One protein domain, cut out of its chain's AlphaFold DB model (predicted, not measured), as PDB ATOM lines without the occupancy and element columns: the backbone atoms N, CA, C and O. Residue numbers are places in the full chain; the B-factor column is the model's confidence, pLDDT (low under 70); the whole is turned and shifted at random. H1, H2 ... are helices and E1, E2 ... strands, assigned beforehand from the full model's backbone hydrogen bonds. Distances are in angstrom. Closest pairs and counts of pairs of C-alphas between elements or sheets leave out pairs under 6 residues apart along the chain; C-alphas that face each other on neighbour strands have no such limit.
ATOM      1  N   THR A  41     -34.589  36.302  -2.085       81.19
ATOM      2  CA  THR A  41     -35.841  36.453  -2.815       81.19
ATOM      3  C   THR A  41     -36.418  35.055  -3.010       81.19
ATOM      4  O   THR A  41     -35.707  34.158  -3.462       81.19
ATOM      5  N   SER A  42     -37.676  34.835  -2.623       83.56
ATOM      6  CA  SER A  42     -38.380  33.589  -2.931       83.56
ATOM      7  C   SER A  42     -38.554  33.441  -4.445       83.56
ATOM      8  O   SER A  42     -38.397  34.406  -5.193       83.56
ATOM      9  N   GLN A  43     -38.938  32.251  -4.911       78.12
ATOM     10  CA  GLN A  43     -39.235  32.022  -6.334       78.12
ATOM     11  C   GLN A  43     -40.286  33.005  -6.889       78.12
ATOM     12  O   GLN A  43     -40.219  33.382  -8.053       78.12
ATOM     13  N   ASP A  44     -41.185  33.489  -6.029       84.81
ATOM     14  CA  ASP A  44     -42.254  34.435  -6.374       84.81
ATOM     15  C   ASP A  44     -41.850  35.917  -6.245       84.81
ATOM     16  O   ASP A  44     -42.704  36.803  -6.288       84.81
ATOM     17  N   GLY A  45     -40.566  36.218  -6.028       86.69
ATOM     18  CA  GLY A  45     -40.099  37.599  -5.898       86.69
ATOM     19  C   GLY A  45     -40.305  38.230  -4.512       86.69
ATOM     20  O   GLY A  45     -40.132  39.440  -4.374       86.69
ATOM     21  N   ASN A  46     -40.689  37.456  -3.489       91.81
ATOM     22  CA  ASN A  46     -40.908  37.981  -2.134       91.81
ATOM     23  C   ASN A  46     -39.606  38.009  -1.336       91.81
ATOM     24  O   ASN A  46     -38.804  37.081  -1.415       91.81
ATOM     25  N   TYR A  47     -39.429  39.030  -0.507       95.19
ATOM     26  CA  TYR A  47     -38.313  39.086   0.426       95.19
ATOM     27  C   TYR A  47     -38.494  38.056   1.547       95.19
ATOM     28  O   TYR A  47     -39.558  37.999   2.161       95.19
ATOM     29  N   VAL A  48     -37.465  37.261   1.833       95.44
ATOM     30  CA  VAL A  48     -37.440  36.304   2.947       95.44
ATOM     31  C   VAL A  48     -36.583  36.868   4.076       95.44
ATOM     32  O   VAL A  48     -35.383  37.083   3.892       95.44
ATOM     33  N   SER A  49     -37.213  37.077   5.234       94.31
ATOM     34  CA  SER A  49     -36.605  37.600   6.461       94.31
ATOM     35  C   SER A  49     -35.346  36.837   6.860       94.31
ATOM     36  O   SER A  49     -35.311  35.605   6.832       94.31
ATOM     37  N   LYS A  50     -34.333  37.583   7.313       90.94
ATOM     38  CA  LYS A  50     -33.130  37.038   7.976       90.94
ATOM     39  C   LYS A  50     -33.344  36.789   9.465       90.94
ATOM     40  O   LYS A  50     -32.586  36.041  10.077       90.94
ATOM     41  N   LEU A  51     -34.324  37.472  10.047       94.38
ATOM     42  CA  LEU A  51     -34.647  37.381  11.460       94.38
ATOM     43  C   LEU A  51     -35.248  36.012  11.783       94.38
ATOM     44  O   LEU A  51     -35.944  35.420  10.955       94.38
ATOM     45  N   VAL A  52     -34.988  35.541  13.000       94.81
ATOM     46  CA  VAL A  52     -35.548  34.301  13.545       94.81
ATOM     47  C   VAL A  52     -36.895  34.570  14.218       94.81
ATOM     48  O   VAL A  52     -37.284  35.720  14.425       94.81
ATOM     49  N   LEU A  53     -37.634  33.505  14.532       95.19
ATOM     50  CA  LEU A  53     -38.997  33.573  15.067       95.19
ATOM     51  C   LEU A  53     -39.085  34.488  16.305       95.19
ATOM     52  O   LEU A  53     -39.987  35.318  16.409       95.19
ATOM     53  N   GLU A  54     -38.097  34.401  17.191       95.25
ATOM     54  CA  GLU A  54     -37.985  35.136  18.454       95.25
ATOM     55  C   GLU A  54     -37.826  36.651  18.269       95.25
ATOM     56  O   GLU A  54     -38.060  37.416  19.199       95.25
ATOM     57  N   ASN A  55     -37.469  37.129  17.072       96.94
ATOM     58  CA  ASN A  55     -37.397  38.567  16.807       96.94
ATOM     59  C   ASN A  55     -38.776  39.219  16.627       96.94
ATOM     60  O   ASN A  55     -38.877  40.449  16.701       96.94
ATOM     61  N   PHE A  56     -39.819  38.422  16.379       97.69
ATOM     62  CA  PHE A  56     -41.158  38.886  16.005       97.69
ATOM     63  C   PHE A  56     -42.177  38.813  17.139       97.69
ATOM     64  O   PHE A  56     -43.278  39.350  16.999       97.69
ATOM     65  N   TYR A  57     -41.841  38.170  18.257       97.50
ATOM     66  CA  TYR A  57     -42.718  38.119  19.416       97.50
ATOM     67  C   TYR A  57     -41.938  38.163  20.727       97.50
ATOM     68  O   TYR A  57     -40.757  37.839  20.778       97.50
ATOM     69  N   SER A  58     -42.614  38.535  21.809       97.00
ATOM     70  CA  SER A  58     -42.079  38.386  23.159       97.00
ATOM     71  C   SER A  58     -43.177  38.026  24.151       97.00
ATOM     72  O   SER A  58     -44.372  38.137  23.864       97.00
ATOM     73  N   LYS A  59     -42.759  37.575  25.331       95.25
ATOM     74  CA  LYS A  59     -43.640  37.354  26.475       95.25
ATOM     75  C   LYS A  59     -43.501  38.525  27.453       95.25
ATOM     76  O   LYS A  59     -42.426  39.129  27.534       95.25
ATOM     77  N   PRO A  60     -44.548  38.859  28.218       93.88
ATOM     78  CA  PRO A  60     -44.439  39.808  29.311       93.88
ATOM     79  C   PRO A  60     -43.361  39.359  30.302       93.88
ATOM     80  O   PRO A  60     -43.272  38.176  30.630       93.88
ATOM     81  N   ALA A  61     -42.557  40.297  30.804       90.00
ATOM     82  CA  ALA A  61     -41.524  40.013  31.805       90.00
ATOM     83  C   ALA A  61     -42.087  39.822  33.231       90.00
ATOM     84  O   ALA A  61     -41.311  39.749  34.184       90.00
ATOM     85  N   GLY A  62     -43.414  39.795  33.379       85.19
ATOM     86  CA  GLY A  62     -44.136  39.690  34.644       85.19
ATOM     87  C   GLY A  62     -45.437  38.903  34.499       85.19
ATOM     88  O   GLY A  62     -45.912  38.666  33.384       85.19
ATOM     89  N   ASP A  63     -45.999  38.486  35.632       84.94
ATOM     90  CA  ASP A  63     -47.298  37.809  35.704       84.94
ATOM     91  C   ASP A  63     -48.463  38.775  35.435       84.94
ATOM     92  O   ASP A  63     -48.299  39.996  35.390       84.94
ATOM     93  N   ILE A  64     -49.675  38.236  35.267       78.75
ATOM     94  CA  ILE A  64     -50.895  39.049  35.164       78.75
ATOM     95  C   ILE A  64     -50.982  39.993  36.373       78.75
ATOM     96  O   ILE A  64     -50.928  39.552  37.518       78.75
ATOM     97  N   GLY A  65     -51.140  41.290  36.103       79.00
ATOM     98  CA  GLY A  65     -51.182  42.337  37.126       79.00
ATOM     99  C   GLY A  65     -49.833  43.006  37.425       79.00
ATOM    100  O   GLY A  65     -49.829  44.050  38.072       79.00
ATOM    101  N   ASP A  66     -48.703  42.488  36.924       88.81
ATOM    102  CA  ASP A  66     -47.401  43.177  36.982       88.81
ATOM    103  C   ASP A  66     -47.250  44.173  35.821       88.81
ATOM    104  O   ASP A  66     -46.555  43.918  34.834       88.81
ATOM    105  N   ASN A  67     -47.896  45.336  35.928       92.31
ATOM    106  CA  ASN A  67     -47.821  46.381  34.900       92.31
ATOM    107  C   ASN A  67     -46.366  46.767  34.535       92.31
ATOM    108  O   ASN A  67     -46.054  46.800  33.338       92.31
ATOM    109  N   PRO A  68     -45.430  46.953  35.496       94.56
ATOM    110  CA  PRO A  68     -44.016  47.172  35.186       94.56
ATOM    111  C   PRO A  68     -43.377  46.091  34.302       94.56
ATOM    112  O   PRO A  68     -42.573  46.418  33.426       94.56
ATOM    113  N   GLY A  69     -43.709  44.812  34.509       95.06
ATOM    114  CA  GLY A  69     -43.225  43.702  33.681       95.06
ATOM    115  C   GLY A  69     -43.648  43.807  32.221       95.06
ATOM    116  O   GLY A  69     -42.823  43.645  31.321       95.06
ATOM    117  N   TYR A  70     -44.905  44.168  31.978       97.06
ATOM    118  CA  TYR A  70     -45.425  44.389  30.629       97.06
ATOM    119  C   TYR A  70     -44.789  45.623  29.981       97.06
ATOM    120  O   TYR A  70     -44.374  45.570  28.824       97.06
ATOM    121  N   HIS A  71     -44.635  46.721  30.731       97.00
ATOM    122  CA  HIS A  71     -44.013  47.952  30.228       97.00
ATOM    123  C   HIS A  71     -42.559  47.734  29.800       97.00
ATOM    124  O   HIS A  71     -42.139  48.278  28.777       97.00
ATOM    125  N   ARG A  72     -41.790  46.925  30.547       96.62
ATOM    126  CA  ARG A  72     -40.425  46.531  30.154       96.62
ATOM    127  C   ARG A  72     -40.423  45.811  28.807       96.62
ATOM    128  O   ARG A  72     -39.621  46.164  27.948       96.62
ATOM    129  N   THR A  73     -41.342  44.867  28.597       97.56
ATOM    130  CA  THR A  73     -41.479  44.166  27.312       97.56
ATOM    131  C   THR A  73     -41.840  45.129  26.176       97.56
ATOM    132  O   THR A  73     -41.212  45.073  25.121       97.56
ATOM    133  N   TYR A  74     -42.789  46.051  26.380       98.12
ATOM    134  CA  TYR A  74     -43.174  47.029  25.351       98.12
ATOM    135  C   TYR A  74     -42.001  47.924  24.938       98.12
ATOM    136  O   TYR A  74     -41.756  48.106  23.747       98.12
ATOM    137  N   ASN A  75     -41.256  48.445  25.919       97.94
ATOM    138  CA  ASN A  75     -40.085  49.280  25.662       97.94
ATOM    139  C   ASN A  75     -38.974  48.497  24.955       97.94
ATOM    140  O   ASN A  75     -38.447  48.987  23.966       97.94
ATOM    141  N   SER A  76     -38.683  47.267  25.389       97.56
ATOM    142  CA  SER A  76     -37.677  46.418  24.736       97.56
ATOM    143  C   SER A  76     -38.002  46.184  23.260       97.56
ATOM    144  O   SER A  76     -37.134  46.333  22.408       97.56
ATOM    145  N   LEU A  77     -39.258  45.864  22.929       98.06
ATOM    146  CA  LEU A  77     -39.652  45.656  21.534       98.06
ATOM    147  C   LEU A  77     -39.610  46.948  20.713       98.06
ATOM    148  O   LEU A  77     -39.260  46.904  19.533       98.06
ATOM    149  N   TYR A  78     -39.961  48.084  21.320       98.44
ATOM    150  CA  TYR A  78     -39.836  49.396  20.688       98.44
ATOM    151  C   TYR A  78     -38.373  49.746  20.377       98.44
ATOM    152  O   TYR A  78     -38.075  50.221  19.275       98.44
ATOM    153  N   ASP A  79     -37.471  49.486  21.328       97.75
ATOM    154  CA  ASP A  79     -36.029  49.703  21.185       97.75
ATOM    155  C   ASP A  79     -35.443  48.783  20.092       97.75
ATOM    156  O   ASP A  79     -34.590  49.215  19.318       97.75
ATOM    157  N   ASP A  80     -36.006  47.580  19.912       96.38
ATOM    158  CA  ASP A  80     -35.708  46.674  18.789       96.38
ATOM    159  C   ASP A  80     -36.345  47.094  17.442       96.38
ATOM    160  O   ASP A  80     -36.281  46.349  16.455       96.38
ATOM    161  N   GLY A  81     -36.994  48.259  17.381       97.75
ATOM    162  CA  GLY A  81     -37.541  48.848  16.158       97.75
ATOM    163  C   GLY A  81     -39.054  48.725  15.974       97.75
ATOM    164  O   GLY A  81     -39.568  49.233  14.976       97.75
ATOM    165  N   ALA A  82     -39.792  48.118  16.909       98.62
ATOM    166  CA  ALA A  82     -41.246  48.045  16.790       98.62
ATOM    167  C   ALA A  82     -41.890  49.438  16.885       98.62
ATOM    168  O   ALA A  82     -41.517  50.281  17.703       98.62
ATOM    169  N   ARG A  83     -42.896  49.670  16.046       98.62
ATOM    170  CA  ARG A  83     -43.804  50.830  16.073       98.62
ATOM    171  C   ARG A  83     -45.273  50.420  16.147       98.62
ATOM    172  O   ARG A  83     -46.130  51.256  16.418       98.62
ATOM    173  N   MET A  84     -45.546  49.129  15.982       98.62
ATOM    174  CA  MET A  84     -46.839  48.499  16.197       98.62
ATOM    175  C   MET A  84     -46.675  47.255  17.068       98.62
ATOM    176  O   MET A  84     -45.863  46.380  16.755       98.62
ATOM    177  N   LEU A  85     -47.470  47.153  18.133       98.81
ATOM    178  CA  LEU A  85     -47.549  45.952  18.964       98.81
ATOM    179  C   LEU A  85     -48.898  45.254  18.789       98.81
ATOM    180  O   LEU A  85     -49.943  45.863  18.988       98.81
ATOM    181  N   GLY A  86     -48.882  43.966  18.471       98.44
ATOM    182  CA  GLY A  86     -50.041  43.090  18.611       98.44
ATOM    183  C   GLY A  86     -50.103  42.535  20.029       98.44
ATOM    184  O   GLY A  86     -49.331  41.644  20.362       98.44
ATOM    185  N   LEU A  87     -50.990  43.066  20.864       98.12
ATOM    186  CA  LEU A  87     -51.166  42.699  22.268       98.12
ATOM    187  C   LEU A  87     -52.275  41.650  22.386       98.12
ATOM    188  O   LEU A  87     -53.436  41.931  22.083       98.12
ATOM    189  N   ILE A  88     -51.921  40.433  22.793       92.44
ATOM    190  CA  ILE A  88     -52.824  39.278  22.729       92.44
ATOM    191  C   ILE A  88     -53.399  38.974  24.110       92.44
ATOM    192  O   ILE A  88     -52.632  38.602  24.988       92.44
ATOM    193  N   SER A  89     -54.730  38.975  24.255       88.56
ATOM    194  CA  SER A  89     -55.492  38.674  25.484       88.56
ATOM    195  C   SER A  89     -55.815  39.894  26.354       88.56
ATOM    196  O   SER A  89     -55.106  40.904  26.366       88.56
ATOM    197  N   PHE A  90     -56.873  39.746  27.156       87.38
ATOM    198  CA  PHE A  90     -57.354  40.706  28.154       87.38
ATOM    199  C   PHE A  90     -56.282  41.145  29.160       87.38
ATOM    200  O   PHE A  90     -56.358  42.237  29.723       87.38
ATOM    201  N   SER A  91     -55.251  40.326  29.379       91.31
ATOM    202  CA  SER A  91     -54.153  40.623  30.302       91.31
ATOM    203  C   SER A  91     -53.379  41.895  29.945       91.31
ATOM    204  O   SER A  91     -52.764  42.488  30.826       91.31
ATOM    205  N   HIS A  92     -53.439  42.353  28.690       95.25
ATOM    206  CA  HIS A  92     -52.799  43.594  28.260       95.25
ATOM    207  C   HIS A  92     -53.618  44.857  28.528       95.25
ATOM    208  O   HIS A  92     -53.029  45.936  28.519       95.25
ATOM    209  N   SER A  93     -54.927  44.748  28.778       93.00
ATOM    210  CA  SER A  93     -55.858  45.885  28.848       93.00
ATOM    211  C   SER A  93     -55.464  46.918  29.909       93.00
ATOM    212  O   SER A  93     -55.273  48.095  29.601       93.00
ATOM    213  N   GLY A  94     -55.221  46.463  31.143       94.56
ATOM    214  CA  GLY A  94     -54.700  47.305  32.224       94.56
ATOM    215  C   GLY A  94     -53.288  47.840  31.943       94.56
ATOM    216  O   GLY A  94     -53.097  49.060  31.929       94.56
ATOM    217  N   PRO A  95     -52.295  46.970  31.665       96.56
ATOM    218  CA  PRO A  95     -50.927  47.406  31.413       96.56
ATOM    219  C   PRO A  95     -50.772  48.422  30.279       96.56
ATOM    220  O   PRO A  95     -49.992  49.360  30.431       96.56
ATOM    221  N   ILE A  96     -51.471  48.267  29.146       97.56
ATOM    222  CA  ILE A  96     -51.350  49.204  28.017       97.56
ATOM    223  C   ILE A  96     -52.025  50.549  28.307       97.56
ATOM    224  O   ILE A  96     -51.479  51.587  27.932       97.56
ATOM    225  N   ALA A  97     -53.148  50.554  29.035       97.12
ATOM    226  CA  ALA A  97     -53.784  51.787  29.495       97.12
ATOM    227  C   ALA A  97     -52.859  52.574  30.436       97.12
ATOM    228  O   ALA A  97     -52.667  53.776  30.253       97.12
ATOM    229  N   GLU A  98     -52.213  51.895  31.390       96.94
ATOM    230  CA  GLU A  98     -51.221  52.537  32.259       96.94
ATOM    231  C   GLU A  98     -49.988  53.001  31.471       96.94
ATOM    232  O   GLU A  98     -49.487  54.107  31.691       96.94
ATOM    233  N   TYR A  99     -49.521  52.190  30.517       97.50
ATOM    234  CA  TYR A  99     -48.362  52.526  29.700       97.50
ATOM    235  C   TYR A  99     -48.588  53.816  28.915       97.50
ATOM    236  O   TYR A  99     -47.733  54.689  28.954       97.50
ATOM    237  N   PHE A 100     -49.735  53.983  28.248       97.69
ATOM    238  CA  PHE A 100     -50.018  55.193  27.467       97.69
ATOM    239  C   PHE A 100     -50.180  56.464  28.297       97.69
ATOM    240  O   PHE A 100     -49.926  57.548  27.771       97.69
ATOM    241  N   LYS A 101     -50.546  56.338  29.573       96.25
ATOM    242  CA  LYS A 101     -50.579  57.448  30.531       96.25
ATOM    243  C   LYS A 101     -49.189  57.804  31.079       96.25
ATOM    244  O   LYS A 101     -48.977  58.917  31.559       96.25
ATOM    245  N   SER A 102     -48.244  56.866  31.039       94.75
ATOM    246  CA  SER A 102     -46.910  57.032  31.621       94.75
ATOM    247  C   SER A 102     -46.088  58.122  30.914       94.75
ATOM    248  O   SER A 102     -46.107  58.205  29.685       94.75
ATOM    249  N   PRO A 103     -45.260  58.903  31.638       92.12
ATOM    250  CA  PRO A 103     -44.310  59.841  31.030       92.12
ATOM    251  C   PRO A 103     -43.314  59.182  30.064       92.12
ATOM    252  O   PRO A 103     -42.791  59.843  29.170       92.12
ATOM    253  N   ASN A 104     -43.060  57.882  30.238       90.25
ATOM    254  CA  ASN A 104     -42.135  57.109  29.411       90.25
ATOM    255  C   ASN A 104     -42.804  56.487  28.173       90.25
ATOM    256  O   ASN A 104     -42.131  55.789  27.411       90.25
ATOM    257  N   ALA A 105     -44.107  56.716  27.972       95.06
ATOM    258  CA  ALA A 105     -44.837  56.211  26.819       95.06
ATOM    259  C   ALA A 105     -44.212  56.720  25.517       95.06
ATOM    260  O   ALA A 105     -44.067  57.928  25.302       95.06
ATOM    261  N   LYS A 106     -43.896  55.806  24.602       97.44
ATOM    262  CA  LYS A 106     -43.467  56.179  23.253       97.44
ATOM    263  C   LYS A 106     -44.680  56.676  22.472       97.44
ATOM    264  O   LYS A 106     -45.659  55.948  22.312       97.44
ATOM    265  N   LYS A 107     -44.655  57.940  22.045       95.69
ATOM    266  CA  LYS A 107     -45.808  58.608  21.411       95.69
ATOM    267  C   LYS A 107     -46.088  58.106  19.994       95.69
ATOM    268  O   LYS A 107     -47.225  58.170  19.549       95.69
ATOM    269  N   ASP A 108     -45.072  57.572  19.328       97.31
ATOM    270  CA  ASP A 108     -45.124  56.970  17.995       97.31
ATOM    271  C   ASP A 108     -45.383  55.453  18.017       97.31
ATOM    272  O   ASP A 108     -45.462  54.822  16.964       97.31
ATOM    273  N   LEU A 109     -45.556  54.857  19.203       98.56
ATOM    274  CA  LEU A 109     -45.963  53.463  19.349       98.56
ATOM    275  C   LEU A 109     -47.485  53.338  19.259       98.56
ATOM    276  O   LEU A 109     -48.218  53.972  20.025       98.56
ATOM    277  N   SER A 110     -47.932  52.486  18.340       98.69
ATOM    278  CA  SER A 110     -49.327  52.072  18.171       98.69
ATOM    279  C   SER A 110     -49.524  50.612  18.594       98.69
ATOM    280  O   SER A 110     -48.557  49.853  18.713       98.69
ATOM    281  N   ALA A 111     -50.771  50.203  18.825       98.62
ATOM    282  CA  ALA A 111     -51.084  48.835  19.227       98.62
ATOM    283  C   ALA A 111     -52.389  48.292  18.619       98.62
ATOM    284  O   ALA A 111     -53.310  49.041  18.297       98.62
ATOM    285  N   VAL A 112     -52.477  46.967  18.508       98.50
ATOM    286  CA  VAL A 112     -53.743  46.232  18.431       98.50
ATOM    287  C   VAL A 112     -53.930  45.518  19.762       98.50
ATOM    288  O   VAL A 112     -53.064  44.740  20.143       98.50
ATOM    289  N   LEU A 113     -55.036  45.750  20.461       98.31
ATOM    290  CA  LEU A 113     -55.442  44.957  21.621       98.31
ATOM    291  C   LEU A 113     -56.453  43.905  21.177       98.31
ATOM    292  O   LEU A 113     -57.521  44.247  20.673       98.31
ATOM    293  N   ILE A 114     -56.126  42.632  21.362       96.06
ATOM    294  CA  ILE A 114     -56.995  41.521  20.986       96.06
ATOM    295  C   ILE A 114     -57.638  40.896  22.223       96.06
ATOM    296  O   ILE A 114     -56.952  40.565  23.186       96.06
ATOM    297  N   ASP A 115     -58.937  40.626  22.105       92.38
ATOM    298  CA  ASP A 115     -59.809  39.956  23.075       92.38
ATOM    299  C   ASP A 115     -60.184  40.783  24.305       92.38
ATOM    300  O   ASP A 115     -60.576  40.235  25.332       92.38
ATOM    301  N   ASP A 116     -60.103  42.109  24.176       92.75
ATOM    302  CA  ASP A 116     -60.679  43.054  25.127       92.75
ATOM    303  C   ASP A 116     -60.916  44.431  24.481       92.75
ATOM    304  O   ASP A 116     -60.400  44.738  23.400       92.75
ATOM    305  N   LYS A 117     -61.700  45.275  25.153       94.44
ATOM    306  CA  LYS A 117     -61.888  46.686  24.816       94.44
ATOM    307  C   LYS A 117     -60.885  47.541  25.586       94.44
ATOM    308  O   LYS A 117     -60.773  47.448  26.804       94.44
ATOM    309  N   PHE A 118     -60.188  48.431  24.879       96.31
ATOM    310  CA  PHE A 118     -59.295  49.385  25.532       96.31
ATOM    311  C   PHE A 118     -60.093  50.348  26.422       96.31
ATOM    312  O   PHE A 118     -61.062  50.957  25.969       96.31
ATOM    313  N   SER A 119     -59.671  50.489  27.678       92.31
ATOM    314  CA  SER A 119     -60.360  51.284  28.706       92.31
ATOM    315  C   SER A 119     -59.590  52.537  29.147       92.31
ATOM    316  O   SER A 119     -60.056  53.273  30.016       92.31
ATOM    317  N   GLY A 120     -58.413  52.798  28.567       95.56
ATOM    318  CA  GLY A 120     -57.594  53.963  28.902       95.56
ATOM    319  C   GLY A 120     -58.116  55.272  28.301       95.56
ATOM    320  O   GLY A 120     -58.777  55.286  27.260       95.56
ATOM    321  N   ASN A 121     -57.778  56.391  28.947       94.94
ATOM    322  CA  ASN A 121     -58.131  57.723  28.453       94.94
ATOM    323  C   ASN A 121     -57.086  58.287  27.481       94.94
ATOM    324  O   ASN A 121     -57.427  59.006  26.546       94.94
ATOM    325  N   GLU A 122     -55.818  57.938  27.678       96.56
ATOM    326  CA  GLU A 122     -54.689  58.362  26.863       96.56
ATOM    327  C   GLU A 122     -54.374  57.343  25.758       96.56
ATOM    328  O   GLU A 122     -54.441  56.133  25.960       96.56
ATOM    329  N   GLY A 123     -53.978  57.828  24.576       96.81
ATOM    330  CA  GLY A 123     -53.565  56.971  23.457       96.81
ATOM    331  C   GLY A 123     -54.696  56.219  22.756       96.81
ATOM    332  O   GLY A 123     -54.415  55.286  22.008       96.81
ATOM    333  N   LYS A 124     -55.955  56.632  22.956       97.88
ATOM    334  CA  LYS A 124     -57.128  56.088  22.253       97.88
ATOM    335  C   LYS A 124     -56.947  56.094  20.733       97.88
ATOM    336  O   LYS A 124     -57.270  55.116  20.077       97.88
ATOM    337  N   ASP A 125     -56.369  57.160  20.191       98.12
ATOM    338  CA  ASP A 125     -56.062  57.339  18.769       98.12
ATOM    339  C   ASP A 125     -54.957  56.400  18.250       98.12
ATOM    340  O   ASP A 125     -54.818  56.223  17.043       98.12
ATOM    341  N   ARG A 126     -54.166  55.788  19.139       98.06
ATOM    342  CA  ARG A 126     -53.011  54.933  18.813       98.06
ATOM    343  C   ARG A 126     -53.294  53.442  18.955       98.06
ATOM    344  O   ARG A 126     -52.390  52.631  18.761       98.06
ATOM    345  N   ILE A 127     -54.524  53.059  19.293       98.69
ATOM    346  CA  ILE A 127     -54.884  51.661  19.519       98.69
ATOM    347  C   ILE A 127     -56.168  51.276  18.799       98.69
ATOM    348  O   ILE A 127     -57.153  52.009  18.814       98.69
ATOM    349  N   GLN A 469     -51.370  58.498  12.818       98.19
ATOM    350  CA  GLN A 469     -50.638  58.229  11.580       98.19
ATOM    351  C   GLN A 469     -49.187  57.811  11.835       98.19
ATOM    352  O   GLN A 469     -48.442  57.599  10.881       98.19
ATOM    353  N   GLU A 470     -48.755  57.692  13.093       98.31
ATOM    354  CA  GLU A 470     -47.343  57.464  13.421       98.31
ATOM    355  C   GLU A 470     -46.820  56.127  12.880       98.31
ATOM    356  O   GLU A 470     -45.745  56.086  12.281       98.31
ATOM    357  N   PHE A 471     -47.614  55.053  12.956       98.50
ATOM    358  CA  PHE A 471     -47.218  53.782  12.344       98.50
ATOM    359  C   PHE A 471     -47.110  53.879  10.816       98.50
ATOM    360  O   PHE A 471     -46.158  53.358  10.239       98.50
ATOM    361  N   LYS A 472     -48.026  54.601  10.157       98.44
ATOM    362  CA  LYS A 472     -47.949  54.868   8.713       98.44
ATOM    363  C   LYS A 472     -46.660  55.619   8.360       98.44
ATOM    364  O   LYS A 472     -45.967  55.229   7.426       98.44
ATOM    365  N   LYS A 473     -46.312  56.664   9.118       98.56
ATOM    366  CA  LYS A 473     -45.078  57.441   8.914       98.56
ATOM    367  C   LYS A 473     -43.837  56.557   9.037       98.56
ATOM    368  O   LYS A 473     -42.977  56.602   8.163       98.56
ATOM    369  N   ALA A 474     -43.765  55.724  10.076       98.50
ATOM    370  CA  ALA A 474     -42.669  54.772  10.248       98.50
ATOM    371  C   ALA A 474     -42.611  53.743   9.104       98.50
ATOM    372  O   ALA A 474     -41.532  53.432   8.599       98.50
ATOM    373  N   TRP A 475     -43.771  53.250   8.666       98.50
ATOM    374  CA  TRP A 475     -43.894  52.294   7.569       98.50
ATOM    375  C   TRP A 475     -43.424  52.854   6.223       98.50
ATOM    376  O   TRP A 475     -42.737  52.158   5.476       98.50
ATOM    377  N   ASP A 476     -43.778  54.101   5.914       98.25
ATOM    378  CA  ASP A 476     -43.355  54.776   4.685       98.25
ATOM    379  C   ASP A 476     -41.864  55.150   4.723       98.25
ATOM    380  O   ASP A 476     -41.184  55.071   3.700       98.25
ATOM    381  N   ALA A 477     -41.345  55.527   5.898       98.31
ATOM    382  CA  ALA A 477     -39.935  55.864   6.088       98.31
ATOM    383  C   ALA A 477     -39.006  54.645   5.953       98.31
ATOM    384  O   ALA A 477     -37.854  54.780   5.536       98.31
ATOM    385  N   ALA A 478     -39.491  53.446   6.280       97.75
ATOM    386  CA  ALA A 478     -38.774  52.199   6.056       97.75
ATOM    387  C   ALA A 478     -38.797  51.828   4.563       97.75
ATOM    388  O   ALA A 478     -39.718  51.173   4.082       97.75
ATOM    389  N   THR A 479     -37.780  52.234   3.803       95.38
ATOM    390  CA  THR A 479     -37.744  52.042   2.341       95.38
ATOM    391  C   THR A 479     -37.340  50.633   1.894       95.38
ATOM    392  O   THR A 479     -37.552  50.290   0.731       95.38
ATOM    393  N   THR A 480     -36.813  49.793   2.794       95.50
ATOM    394  CA  THR A 480     -36.402  48.409   2.493       95.50
ATOM    395  C   THR A 480     -37.248  47.368   3.239       95.50
ATOM    396  O   THR A 480     -37.770  47.659   4.322       95.50
ATOM    397  N   PRO A 481     -37.376  46.136   2.711       95.06
ATOM    398  CA  PRO A 481     -38.001  45.023   3.428       95.06
ATOM    399  C   PRO A 481     -37.388  44.750   4.813       95.06
ATOM    400  O   PRO A 481     -38.134  44.579   5.773       95.06
ATOM    401  N   GLU A 482     -36.056  44.811   4.940       95.12
ATOM    402  CA  GLU A 482     -35.306  44.641   6.201       95.12
ATOM    403  C   GLU A 482     -35.683  45.676   7.270       95.12
ATOM    404  O   GLU A 482     -35.619  45.416   8.473       95.12
ATOM    405  N   ALA A 483     -36.007  46.898   6.845       96.69
ATOM    406  CA  ALA A 483     -36.448  47.942   7.757       96.69
ATOM    407  C   ALA A 483     -37.911  47.714   8.162       96.69
ATOM    408  O   ALA A 483     -38.259  47.873   9.331       96.69
ATOM    409  N   LYS A 484     -38.758  47.292   7.214       97.88
ATOM    410  CA  LYS A 484     -40.190  47.059   7.442       97.88
ATOM    411  C   LYS A 484     -40.476  45.866   8.346       97.88
ATOM    412  O   LYS A 484     -41.367  45.969   9.183       97.88
ATOM    413  N   GLU A 485     -39.728  44.767   8.221       97.06
ATOM    414  CA  GLU A 485     -39.947  43.536   9.005       97.06
ATOM    415  C   GLU A 485     -39.801  43.724  10.527       97.06
ATOM    416  O   GLU A 485     -40.259  42.890  11.303       97.06
ATOM    417  N   LYS A 486     -39.200  44.833  10.975       97.44
ATOM    418  CA  LYS A 486     -39.006  45.147  12.400       97.44
ATOM    419  C   LYS A 486     -40.162  45.932  13.019       97.44
ATOM    420  O   LYS A 486     -40.243  46.020  14.243       97.44
ATOM    421  N   LEU A 487     -41.035  46.523  12.198       98.62
ATOM    422  CA  LEU A 487     -41.969  47.561  12.639       98.62
ATOM    423  C   LEU A 487     -43.188  47.025  13.393       98.62
ATOM    424  O   LEU A 487     -43.737  47.741  14.227       98.62
ATOM    425  N   ALA A 488     -43.621  45.798  13.121       98.62
ATOM    426  CA  ALA A 488     -44.733  45.155  13.814       98.62
ATOM    427  C   ALA A 488     -44.275  43.867  14.503       98.62
ATOM    428  O   ALA A 488     -43.645  43.012  13.873       98.62
ATOM    429  N   LYS A 489     -44.607  43.738  15.791       98.56
ATOM    430  CA  LYS A 489     -44.267  42.587  16.639       98.56
ATOM    431  C   LYS A 489     -45.440  42.197  17.529       98.56
ATOM    432  O   LYS A 489     -46.328  43.006  17.789       98.56
ATOM    433  N   VAL A 490     -45.429  40.966  18.019       98.31
ATOM    434  CA  VAL A 490     -46.469  40.404  18.886       98.31
ATOM    435  C   VAL A 490     -46.012  40.354  20.350       98.31
ATOM    436  O   VAL A 490     -44.861  40.048  20.646       98.31
ATOM    437  N   VAL A 491     -46.924  40.604  21.286       97.88
ATOM    438  CA  VAL A 491     -46.729  40.339  22.715       97.88
ATOM    439  C   VAL A 491     -47.763  39.315  23.164       97.88
ATOM    440  O   VAL A 491     -48.962  39.521  22.982       97.88
ATOM    441  N   LEU A 492     -47.289  38.194  23.711       95.25
ATOM    442  CA  LEU A 492     -48.160  37.140  24.227       95.25
ATOM    443  C   LEU A 492     -48.853  37.583  25.514       95.25
ATOM    444  O   LEU A 492     -48.322  38.402  26.255       95.25
ATOM    445  N   GLY A 493     -49.989  36.967  25.830       90.31
ATOM    446  CA  GLY A 493     -50.797  37.403  26.965       90.31
ATOM    447  C   GLY A 493     -50.164  37.202  28.336       90.31
ATOM    448  O   GLY A 493     -50.517  37.912  29.266       90.31
ATOM    449  N   GLN A 494     -49.275  36.227  28.517       88.56
ATOM    450  CA  GLN A 494     -48.728  35.869  29.832       88.56
ATOM    451  C   GLN A 494     -47.271  35.419  29.700       88.56
ATOM    452  O   GLN A 494     -46.847  34.965  28.634       88.56
ATOM    453  N   ASN A 495     -46.498  35.510  30.783       88.44
ATOM    454  CA  ASN A 495     -45.093  35.082  30.802       88.44
ATOM    455  C   ASN A 495     -44.910  33.574  30.510       88.44
ATOM    456  O   ASN A 495     -43.898  33.161  29.940       88.44
ATOM    457  N   ASN A 496     -45.905  32.753  30.843       84.12
ATOM    458  CA  ASN A 496     -45.938  31.310  30.623       84.12
ATOM    459  C   ASN A 496     -46.632  30.916  29.306       84.12
ATOM    460  O   ASN A 496     -46.677  29.730  28.982       84.12
ATOM    461  N   ALA A 497     -47.139  31.882  28.529       86.38
ATOM    462  CA  ALA A 497     -47.794  31.611  27.256       86.38
ATOM    463  C   ALA A 497     -46.825  30.958  26.258       86.38
ATOM    464  O   ALA A 497     -45.609  31.188  26.283       86.38
ATOM    465  N   VAL A 498     -47.363  30.136  25.361       87.56
ATOM    466  CA  VAL A 498     -46.595  29.380  24.366       87.56
ATOM    467  C   VAL A 498     -47.022  29.839  22.979       87.56
ATOM    468  O   VAL A 498     -48.200  29.805  22.661       87.56
ATOM    469  N   ILE A 499     -46.065  30.253  22.142       91.12
ATOM    470  CA  ILE A 499     -46.350  30.728  20.776       91.12
ATOM    471  C   ILE A 499     -46.961  29.628  19.893       91.12
ATOM    472  O   ILE A 499     -47.805  29.908  19.057       91.12
ATOM    473  N   LYS A 500     -46.555  28.372  20.113       89.81
ATOM    474  CA  LYS A 500     -47.011  27.168  19.403       89.81
ATOM    475  C   LYS A 500     -48.119  26.452  20.176       89.81
ATOM    476  O   LYS A 500     -48.000  25.273  20.502       89.81
ATOM    477  N   ASP A 501     -49.154  27.193  20.555       83.44
ATOM    478  CA  ASP A 501     -50.293  26.661  21.308       83.44
ATOM    479  C   ASP A 501     -51.393  26.058  20.419       83.44
ATOM    480  O   ASP A 501     -52.388  25.567  20.954       83.44
ATOM    481  N   LYS A 502     -51.224  26.078  19.084       82.56
ATOM    482  CA  LYS A 502     -52.206  25.594  18.091       82.56
ATOM    483  C   LYS A 502     -53.573  26.283  18.165       82.56
ATOM    484  O   LYS A 502     -54.556  25.825  17.581       82.56
ATOM    485  N   SER A 503     -53.635  27.404  18.871       82.88
ATOM    486  CA  SER A 503     -54.857  28.121  19.197       82.88
ATOM    487  C   SER A 503     -54.545  29.621  19.136       82.88
ATOM    488  O   SER A 503     -54.218  30.149  18.071       82.88
ATOM    489  N   PHE A 504     -54.666  30.316  20.256       85.94
ATOM    490  CA  PHE A 504     -54.790  31.757  20.331       85.94
ATOM    491  C   PHE A 504     -53.487  32.501  19.998       85.94
ATOM    492  O   PHE A 504     -53.490  33.413  19.167       85.94
ATOM    493  N   SER A 505     -52.363  32.092  20.596       90.50
ATOM    494  CA  SER A 505     -51.053  32.728  20.394       90.50
ATOM    495  C   SER A 505     -50.517  32.463  18.988       90.50
ATOM    496  O   SER A 505     -50.033  33.382  18.322       90.50
ATOM    497  N   GLU A 506     -50.649  31.219  18.517       92.38
ATOM    498  CA  GLU A 506     -50.223  30.815  17.176       92.38
ATOM    499  C   GLU A 506     -51.035  31.552  16.099       92.38
ATOM    500  O   GLU A 506     -50.469  32.075  15.137       92.38
ATOM    501  N   SER A 507     -52.354  31.671  16.286       94.12
ATOM    502  CA  SER A 507     -53.245  32.387  15.363       94.12
ATOM    503  C   SER A 507     -52.880  33.872  15.239       94.12
ATOM    504  O   SER A 507     -52.750  34.391  14.132       94.12
ATOM    505  N   ALA A 508     -52.597  34.557  16.349       95.69
ATOM    506  CA  ALA A 508     -52.173  35.957  16.304       95.69
ATOM    507  C   ALA A 508     -50.860  36.167  15.535       95.69
ATOM    508  O   ALA A 508     -50.754  37.096  14.728       95.69
ATOM    509  N   TYR A 509     -49.874  35.289  15.734       97.38
ATOM    510  CA  TYR A 509     -48.633  35.329  14.962       97.38
ATOM    511  C   TYR A 509     -48.872  35.057  13.478       97.38
ATOM    512  O   TYR A 509     -48.322  35.753  12.625       97.38
ATOM    513  N   ASN A 510     -49.736  34.095  13.150       97.06
ATOM    514  CA  ASN A 510     -50.120  33.827  11.768       97.06
ATOM    515  C   ASN A 510     -50.777  35.055  11.115       97.06
ATOM    516  O   ASN A 510     -50.534  35.318   9.938       97.06
ATOM    517  N   GLY A 511     -51.524  35.859  11.880       97.81
ATOM    518  CA  GLY A 511     -52.034  37.160  11.441       97.81
ATOM    519  C   GLY A 511     -50.935  38.178  11.125       97.81
ATOM    520  O   GLY A 511     -50.965  38.814  10.070       97.81
ATOM    521  N   LEU A 512     -49.917  38.287  11.988       98.50
ATOM    522  CA  LEU A 512     -48.725  39.106  11.724       98.50
ATOM    523  C   LEU A 512     -47.992  38.633  10.456       98.50
ATOM    524  O   LEU A 512     -47.635  39.443   9.598       98.50
ATOM    525  N   ALA A 513     -47.803  37.321  10.307       98.25
ATOM    526  CA  ALA A 513     -47.167  36.731   9.135       98.25
ATOM    527  C   ALA A 513     -47.975  36.986   7.853       98.25
ATOM    528  O   ALA A 513     -47.399  37.298   6.810       98.25
ATOM    529  N   ALA A 514     -49.306  36.907   7.924       97.94
ATOM    530  CA  ALA A 514     -50.195  37.205   6.806       97.94
ATOM    531  C   ALA A 514     -50.144  38.687   6.400       97.94
ATOM    532  O   ALA A 514     -50.106  38.980   5.203       97.94
ATOM    533  N   PHE A 515     -50.068  39.610   7.369       98.12
ATOM    534  CA  PHE A 515     -49.820  41.028   7.100       98.12
ATOM    535  C   PHE A 515     -48.506  41.227   6.338       98.12
ATOM    536  O   PHE A 515     -48.508  41.813   5.260       98.12
ATOM    537  N   TYR A 516     -47.384  40.705   6.838       98.31
ATOM    538  CA  TYR A 516     -46.105  40.870   6.143       98.31
ATOM    539  C   TYR A 516     -46.114  40.226   4.756       98.31
ATOM    540  O   TYR A 516     -45.632  40.830   3.792       98.31
ATOM    541  N   LYS A 517     -46.750  39.057   4.612       96.94
ATOM    542  CA  LYS A 517     -46.903  38.394   3.316       96.94
ATOM    543  C   LYS A 517     -47.684  39.265   2.327       96.94
ATOM    544  O   LYS A 517     -47.282  39.344   1.167       96.94
ATOM    545  N   SER A 518     -48.724  39.984   2.768       96.00
ATOM    546  CA  SER A 518     -49.458  40.946   1.921       96.00
ATOM    547  C   SER A 518     -48.590  42.132   1.470       96.00
ATOM    548  O   SER A 518     -48.909  42.817   0.497       96.00
ATOM    549  N   LYS A 519     -47.439  42.336   2.122       96.38
ATOM    550  CA  LYS A 519     -46.406  43.327   1.789       96.38
ATOM    551  C   LYS A 519     -45.177  42.721   1.103       96.38
ATOM    552  O   LYS A 519     -44.165  43.407   0.986       96.38
ATOM    553  N   LYS A 520     -45.271  41.473   0.622       96.81
ATOM    554  CA  LYS A 520     -44.181  40.715  -0.026       96.81
ATOM    555  C   LYS A 520     -42.971  40.461   0.887       96.81
ATOM    556  O   LYS A 520     -41.850  40.333   0.403       96.81
ATOM    557  N   ILE A 521     -43.208  40.375   2.196       97.38
ATOM    558  CA  ILE A 521     -42.218  40.038   3.225       97.38
ATOM    559  C   ILE A 521     -42.628  38.703   3.851       97.38
ATOM    560  O   ILE A 521     -43.734  38.556   4.362       97.38
ATOM    561  N   ILE A 522     -41.751  37.708   3.807       96.88
ATOM    562  CA  ILE A 522     -41.966  36.393   4.408       96.88
ATOM    563  C   ILE A 522     -41.163  36.341   5.703       96.88
ATOM    564  O   ILE A 522     -39.935  36.294   5.666       96.88
ATOM    565  N   ILE A 523     -41.863  36.336   6.836       96.75
ATOM    566  CA  ILE A 523     -41.272  36.109   8.160       96.75
ATOM    567  C   ILE A 523     -41.253  34.600   8.487       96.75
ATOM    568  O   ILE A 523     -41.929  33.826   7.794       96.75
TER     569      ILE A 523
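Overview. This is residues 41 to 127 and 469 to 523 of the 526 residues of the protein "Putative membrane protein" of Ureaplasma urealyticum serovar 2 str. ATCC 27814 (UniProt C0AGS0). A small core sheet of three parallel strands is sandwiched between helices, H1 and H2 over one face and H5 over the other; H3 only grazes the sheet, and H4 is near H3. The long opening stretch, residues 41 to 66, has no named element, but residues 57 to 58 pair with 490 to 491 of E3, and 47 to 48 with 521 to 522. The printed part has 142 residues, under half in named elements, in the order H1 E1 H2 E2 H3 H4 E3 H5; the sheet order is E2 E1 E3, the class mixed. It is compact, radius of gyration of the C-alphas 14.8 A, spanning 46 by 34 by 23 A.

Along the chain. H1, residues 67 to 79, begins at C-alpha 67 (-47.821, 46.381, 34.900) and is 18.4 A long. E1 is 84 to 88, 12.8 A; H2, 90 to 101, 18.2 A; E2, 110 to 114, 13.3 A. H3 is 470 to 477, H4 481 to 484, E3 488 to 491. H5, 504 to 518, 21.3 A, ends at (-49.458, 40.946, 1.921).

Arrangement. N 87 and O 112 of E1 and E2 are 2.8 A apart, N 491 and O 86 of E3 and E1 2.8 A, both within hydrogen-bond range. E1, H2 and E2 form a strand-helix-strand unit, parallel neighbour strands joined through a helix, with a right-handed crossover. H1 touches H2 with residues 67 to 71 alone, closest C-alphas Asn 67 and Pro 95, 4.8 A. H5's height over the sheet is 9.1 A; its closest C-alpha pair with E3 is Tyr 509 and Val 490, 6.8 A. H1, H3 and H5 have every O i to N i+4 pair within range, H2 6 of 8; H4 is too short for one.

Size, cuts and confidence. Residues 128 to 468 are not printed; C-alphas 127 and 469 are 11.1 A apart. E3 to H5 is a long link. No printed residue is under 70 in pLDDT.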